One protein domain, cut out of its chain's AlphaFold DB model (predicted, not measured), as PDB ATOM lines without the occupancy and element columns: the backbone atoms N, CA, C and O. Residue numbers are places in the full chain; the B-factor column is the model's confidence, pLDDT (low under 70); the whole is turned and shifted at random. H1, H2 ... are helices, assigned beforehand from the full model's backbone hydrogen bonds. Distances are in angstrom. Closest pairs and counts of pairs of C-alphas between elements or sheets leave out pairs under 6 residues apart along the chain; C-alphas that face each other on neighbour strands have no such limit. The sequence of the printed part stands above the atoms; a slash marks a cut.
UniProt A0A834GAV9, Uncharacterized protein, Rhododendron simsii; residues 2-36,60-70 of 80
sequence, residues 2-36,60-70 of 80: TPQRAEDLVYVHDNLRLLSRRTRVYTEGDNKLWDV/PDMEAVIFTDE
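AT A GLANCE: This is residues 2 to 36 and 60 to 70 of the 80 residues of an uncharacterized protein of Rhododendron simsii (UniProt A0A834GAV9). One long straight helix, H1, makes the backbone of a loose, open shape, with the short helix H2 just past its last turn and residues 29 to 36 looping back after H2. On the far side of a cut, residues 60 to 70 form a separate stretch with no named element that passes beside H1 near residue 62, and its residues 65 to 70 stick out. The printed part has 46 residues with two named helices, H1 then H2, and no named strand; the class is all helix, with 24 residues in the named elements. The whole is loose, with a radius of gyration of the C-alphas of 13.4 A, and flat, spanning 36 by 30 by 17 A.

HOW THE PARTS SIT: H1, residues 3 to 21, is the longest helix. H2, residues 24 to 28, follows it after a tight link of 2 residues. H1 and H2 are close but not clearly touching, with 2 pairs of C-alphas within 8 A; their closest C-alphas are those of Ser 20 and Tyr 26, 6.0 A apart. In H1 and H2 every O i to N i+4 pair is within hydrogen-bond range. Residues 2 to 10, of which 3 to 10 belong to H1, stand free.

IN THESE COORDINATES: H1 begins at C-alpha 3 (27.346, 26.821, 40.229) and ends at C-alpha 21 (33.545, 22.489, 13.957), 27.3 A away. H2 measures 5.9 A from its first to its last C-alpha and ends at C-alpha 28 (42.094, 23.378, 7.506).

THE WHOLE: The C-alphas of Asp 30 and Glu 70 are the two farthest apart, at 39.9 A. Residues 37 to 59 are not printed, and C-alphas 36 and 60 are 16.1 A apart across the cut. The mean pLDDT of the printed part is 77.3; residue 2, residues 60 to 65 and residues 68 to 70 are under 70.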
ATOM      1  N   THR A   2      29.943  30.190  42.151       68.81
ATOM      2  CA  THR A   2      28.495  30.130  41.881       68.81
ATOM      3  C   THR A   2      28.250  29.041  40.831       68.81
ATOM      4  O   THR A   2      28.764  29.212  39.723       68.81
ATOM      5  N   PRO A   3      27.526  27.953  41.146       74.38
ATOM      6  CA  PRO A   3      27.346  26.821  40.229       74.38
ATOM      7  C   PRO A   3      26.695  27.234  38.902       74.38
ATOM      8  O   PRO A   3      27.204  26.863  37.854       74.38
ATOM      9  N   GLN A   4      25.719  28.148  38.939       82.12
ATOM     10  CA  GLN A   4      25.074  28.700  37.740       82.12
ATOM     11  C   GLN A   4      26.073  29.269  36.719       82.12
ATOM     12  O   GLN A   4      26.012  28.967  35.539       82.12
ATOM     13  N   ARG A   5      27.070  30.038  37.179       82.38
ATOM     14  CA  ARG A   5      28.075  30.629  36.276       82.38
ATOM     15  C   ARG A   5      28.975  29.583  35.622       82.38
ATOM     16  O   ARG A   5      29.594  29.886  34.609       82.38
ATOM     17  N   ALA A   6      29.125  28.412  36.240       80.12
ATOM     18  CA  ALA A   6      29.873  27.312  35.649       80.12
ATOM     19  C   ALA A   6      29.041  26.623  34.560       80.12
ATOM     20  O   ALA A   6      29.570  26.369  33.487       80.12
ATOM     21  N   GLU A   7      27.748  26.405  34.809       83.31
ATOM     22  CA  GLU A   7      26.799  25.849  33.835       83.31
ATOM     23  C   GLU A   7      26.673  26.747  32.598       83.31
ATOM     24  O   GLU A   7      26.875  26.277  31.480       83.31
ATOM     25  N   ASP A   8      26.468  28.053  32.794       85.88
ATOM     26  CA  ASP A   8      26.363  29.019  31.693       85.88
ATOM     27  C   ASP A   8      27.644  29.053  30.839       85.88
ATOM     28  O   ASP A   8      27.601  29.188  29.615       85.88
ATOM     29  N   LEU A   9      28.812  28.928  31.479       85.50
ATOM     30  CA  LEU A   9      30.097  28.932  30.784       85.50
ATOM     31  C   LEU A   9      30.301  27.659  29.957       85.50
ATOM     32  O   LEU A   9      30.789  27.750  28.831       85.50
ATOM     33  N   VAL A  10      29.929  26.498  30.504       83.38
ATOM     34  CA  VAL A  10      29.958  25.216  29.782       83.38
ATOM     35  C   VAL A  10      29.023  25.285  28.573       83.38
ATOM     36  O   VAL A  10      29.465  25.024  27.459       83.38
ATOM     37  N   TYR A  11      27.797  25.784  28.758       84.44
ATOM     38  CA  TYR A  11      26.827  25.978  27.677       84.44
ATOM     39  C   TYR A  11      27.370  26.852  26.532       84.44
ATOM     40  O   TYR A  11      27.292  26.486  25.357       84.44
ATOM     41  N   VAL A  12      27.945  28.018  26.852       86.12
ATOM     42  CA  VAL A  12      28.521  28.912  25.834       86.12
ATOM     43  C   VAL A  12      29.706  28.248  25.133       86.12
ATOM     44  O   VAL A  12      29.825  28.333  23.909       86.12
ATOM     45  N   HIS A  13      30.577  27.580  25.892       85.62
ATOM     46  CA  HIS A  13      31.741  26.895  25.345       85.62
ATOM     47  C   HIS A  13      31.346  25.796  24.348       85.62
ATOM     48  O   HIS A  13      31.856  25.784  23.224       85.62
ATOM     49  N   ASP A  14      30.412  24.924  24.725       82.81
ATOM     50  CA  ASP A  14      29.987  23.789  23.903       82.81
ATOM     51  C   ASP A  14      29.337  24.251  22.594       82.81
ATOM     52  O   ASP A  14      29.693  23.779  21.510       82.81
ATOM     53  N   ASN A  15      28.474  25.266  22.655       85.38
ATOM     54  CA  ASN A  15      27.856  25.834  21.459       85.38
ATOM     55  C   ASN A  15      28.883  26.468  20.507       85.38
ATOM     56  O   ASN A  15      28.831  26.247  19.292       85.38
ATOM     57  N   LEU A  16      29.862  27.215  21.030       84.44
ATOM     58  CA  LEU A  16      30.933  27.802  20.216       84.44
ATOM     59  C   LEU A  16      31.818  26.734  19.565       84.44
ATOM     60  O   LEU A  16      32.209  26.878  18.400       84.44
ATOM     61  N   ARG A  17      32.112  25.652  20.289       83.25
ATOM     62  CA  ARG A  17      32.859  24.503  19.772       83.25
ATOM     63  C   ARG A  17      32.115  23.837  18.612       83.25
ATOM     64  O   ARG A  17      32.708  23.636  17.550       83.25
ATOM     65  N   LEU A  18      30.819  23.560  18.771       83.38
ATOM     66  CA  LEU A  18      29.978  22.962  17.726       83.38
ATOM     67  C   LEU A  18      29.877  23.856  16.481       83.38
ATOM     68  O   LEU A  18      30.019  23.379  15.355       83.38
ATOM     69  N   LEU A  19      29.682  25.166  16.662       85.38
ATOM     70  CA  LEU A  19      29.646  26.126  15.553       85.38
ATOM     71  C   LEU A  19      30.987  26.203  14.815       85.38
ATOM     72  O   LEU A  19      31.020  26.227  13.582       85.38
ATOM     73  N   SER A  20      32.092  26.188  15.559       82.88
ATOM     74  CA  SER A  20      33.435  26.221  14.980       82.88
ATOM     75  C   SER A  20      33.703  24.981  14.129       82.88
ATOM     76  O   SER A  20      34.123  25.114  12.980       82.88
ATOM     77  N   ARG A  21      33.367  23.787  14.639       84.69
ATOM     78  CA  ARG A  21      33.545  22.489  13.957       84.69
ATOM     79  C   ARG A  21      32.817  22.376  12.618       84.69
ATOM     80  O   ARG A  21      33.255  21.636  11.744       84.69
ATOM     81  N   ARG A  22      31.737  23.135  12.422       83.06
ATOM     82  CA  ARG A  22      30.988  23.182  11.152       83.06
ATOM     83  C   ARG A  22      31.698  23.971  10.049       83.06
ATOM     84  O   ARG A  22      31.280  23.913   8.894       83.06
ATOM     85  N   THR A  23      32.746  24.720  10.383       83.31
ATOM     86  CA  THR A  23      33.453  25.595   9.445       83.31
ATOM     87  C   THR A  23      34.740  24.934   8.959       83.31
ATOM     88  O   THR A  23      35.514  24.420   9.756       83.31
ATOM     89  N   ARG A  24      35.047  25.024   7.657       79.44
ATOM     90  CA  ARG A  24      36.308  24.487   7.091       79.44
ATOM     91  C   ARG A  24      37.571  25.063   7.733       79.44
ATOM     92  O   ARG A  24      38.584  24.384   7.824       79.44
ATOM     93  N   VAL A  25      37.502  26.301   8.219       81.56
ATOM     94  CA  VAL A  25      38.590  26.965   8.956       81.56
ATOM     95  C   VAL A  25      39.028  26.140  10.170       81.56
ATOM     96  O   VAL A  25      40.215  26.057  10.452       81.56
ATOM     97  N   TYR A  26      38.097  25.456  10.836       78.88
ATOM     98  CA  TYR A  26      38.403  24.603  11.980       78.88
ATOM     99  C   TYR A  26      39.153  23.317  11.598       78.88
ATOM    100  O   TYR A  26      39.902  22.782  12.413       78.88
ATOM    101  N   THR A  27      38.978  22.809  10.378       75.62
ATOM    102  CA  THR A  27      39.670  21.601   9.903       75.62
ATOM    103  C   THR A  27      40.963  21.912   9.149       75.62
ATOM    104  O   THR A  27      41.890  21.106   9.167       75.62
ATOM    105  N   GLU A  28      41.044  23.068   8.489       77.69
ATOM    106  CA  GLU A  28      42.094  23.378   7.506       77.69
ATOM    107  C   GLU A  28      42.929  24.628   7.848       77.69
ATOM    108  O   GLU A  28      43.984  24.820   7.250       77.69
ATOM    109  N   GLY A  29      42.490  25.475   8.786       76.94
ATOM    110  CA  GLY A  29      43.134  26.753   9.104       76.94
ATOM    111  C   GLY A  29      44.316  26.668  10.077       76.94
ATOM    112  O   GLY A  29      44.598  25.630  10.675       76.94
ATOM    113  N   ASP A  30      44.986  27.804  10.283       73.31
ATOM    114  CA  ASP A  30      46.107  27.936  11.231       73.31
ATOM    115  C   ASP A  30      45.677  27.691  12.687       73.31
ATOM    116  O   ASP A  30      46.469  27.246  13.513       73.31
ATOM    117  N   ASN A  31      44.400  27.940  12.988       71.94
ATOM    118  CA  ASN A  31      43.743  27.655  14.263       71.94
ATOM    119  C   ASN A  31      42.897  26.369  14.215       71.94
ATOM    120  O   ASN A  31      41.913  26.243  14.950       71.94
ATOM    121  N   LYS A  32      43.230  25.431  13.319       78.94
ATOM    122  CA  LYS A  32      42.531  24.148  13.248       78.94
ATOM    123  C   LYS A  32      42.584  23.432  14.590       78.94
ATOM    124  O   LYS A  32      43.609  23.469  15.269       78.94
ATOM    125  N   LEU A  33      41.496  22.747  14.931       79.62
ATOM    126  CA  LEU A  33      41.404  21.948  16.154       79.62
ATOM    127  C   LEU A  33      41.777  22.749  17.419       79.62
ATOM    128  O   LEU A  33      42.408  22.215  18.323       79.62
ATOM    129  N   TRP A  34      41.423  24.038  17.484       77.69
ATOM    130  CA  TRP A  34      41.780  24.919  18.609       77.69
ATOM    131  C   TRP A  34      41.229  24.454  19.968       77.69
ATOM    132  O   TRP A  34      41.757  24.828  21.009       77.69
ATOM    133  N   ASP A  35      40.171  23.646  19.967       75.94
ATOM    134  CA  ASP A  35      39.594  22.975  21.139       75.94
ATOM    135  C   ASP A  35      40.340  21.675  21.508       75.94
ATOM    136  O   ASP A  35      40.051  21.065  22.535       75.94
ATOM    137  N   VAL A  36      41.291  21.239  20.674       72.81
ATOM    138  CA  VAL A  36      42.165  20.071  20.852       72.81
ATOM    139  C   VAL A  36      43.597  20.564  21.100       72.81
ATOM    140  O   VAL A  36      44.505  20.356  20.299       72.81
ATOM    141  N   PRO A  60      27.519  16.787  22.441       62.25
ATOM    142  CA  PRO A  60      26.431  17.504  23.069       62.25
ATOM    143  C   PRO A  60      25.531  18.041  21.961       62.25
ATOM    144  O   PRO A  60      26.009  18.615  20.976       62.25
ATOM    145  N   ASP A  61      24.227  17.836  22.109       66.31
ATOM    146  CA  ASP A  61      23.263  18.429  21.199       66.31
ATOM    147  C   ASP A  61      23.334  19.953  21.321       66.31
ATOM    148  O   ASP A  61      23.418  20.513  22.415       66.31
ATOM    149  N   MET A  62      23.300  20.638  20.178       68.12
ATOM    150  CA  MET A  62      23.246  22.095  20.160       68.12
ATOM    151  C   MET A  62      21.904  22.544  20.742       68.12
ATOM    152  O   MET A  62      20.864  22.444  20.088       68.12
ATOM    153  N   GLU A  63      21.924  23.052  21.966       69.38
ATOM    154  CA  GLU A  63      20.730  23.568  22.621       69.38
ATOM    155  C   GLU A  63      20.474  25.001  22.136       69.38
ATOM    156  O   GLU A  63      21.131  25.962  22.537       69.38
ATOM    157  N   ALA A  64      19.538  25.139  21.196       65.44
ATOM    158  CA  ALA A  64      19.205  26.416  20.581       65.44
ATOM    159  C   ALA A  64      18.253  27.229  21.468       65.44
ATOM    160  O   ALA A  64      17.095  26.857  21.657       65.44
ATOM    161  N   VAL A  65      18.709  28.390  21.937       65.88
ATOM    162  CA  VAL A  65      17.828  29.429  22.481       65.88
ATOM    163  C   VAL A  65      17.477  30.385  21.343       65.88
ATOM    164  O   VAL A  65      18.342  31.077  20.803       65.88
ATOM    165  N   ILE A  66      16.208  30.396  20.930       70.00
ATOM    166  CA  ILE A  66      15.704  31.350  19.937       70.00
ATOM    167  C   ILE A  66      15.411  32.657  20.669       70.00
ATOM    168  O   ILE A  66      14.458  32.737  21.441       70.00
ATOM    169  N   PHE A  67      16.212  33.686  20.412       71.69
ATOM    170  CA  PHE A  67      15.870  35.045  20.816       71.69
ATOM    171  C   PHE A  67      14.814  35.574  19.844       71.69
ATOM    172  O   PHE A  67      15.129  35.986  18.728       71.69
ATOM    173  N   THR A  68      13.547  35.500  20.239       67.75
ATOM    174  CA  THR A  68      12.486  36.249  19.568       67.75
ATOM    175  C   THR A  68      12.654  37.712  19.946       67.75
ATOM    176  O   THR A  68      12.485  38.078  21.108       67.75
ATOM    177  N   ASP A  69      13.015  38.540  18.970       64.06
ATOM    178  CA  ASP A  69      12.923  39.994  19.075       64.06
ATOM    179  C   ASP A  69      11.435  40.376  19.079       64.06
ATOM    180  O   ASP A  69      10.871  40.797  18.070       64.06
ATOM    181  N   GLU A  70      10.752  40.150  20.201       63.69
ATOM    182  CA  GLU A  70       9.496  40.840  20.483       63.69
ATOM    183  C   GLU A  70       9.865  42.255  20.924       63.69
ATOM    184  O   GLU A  70       9.824  42.604  22.101       63.69
TER     185      GLU A  70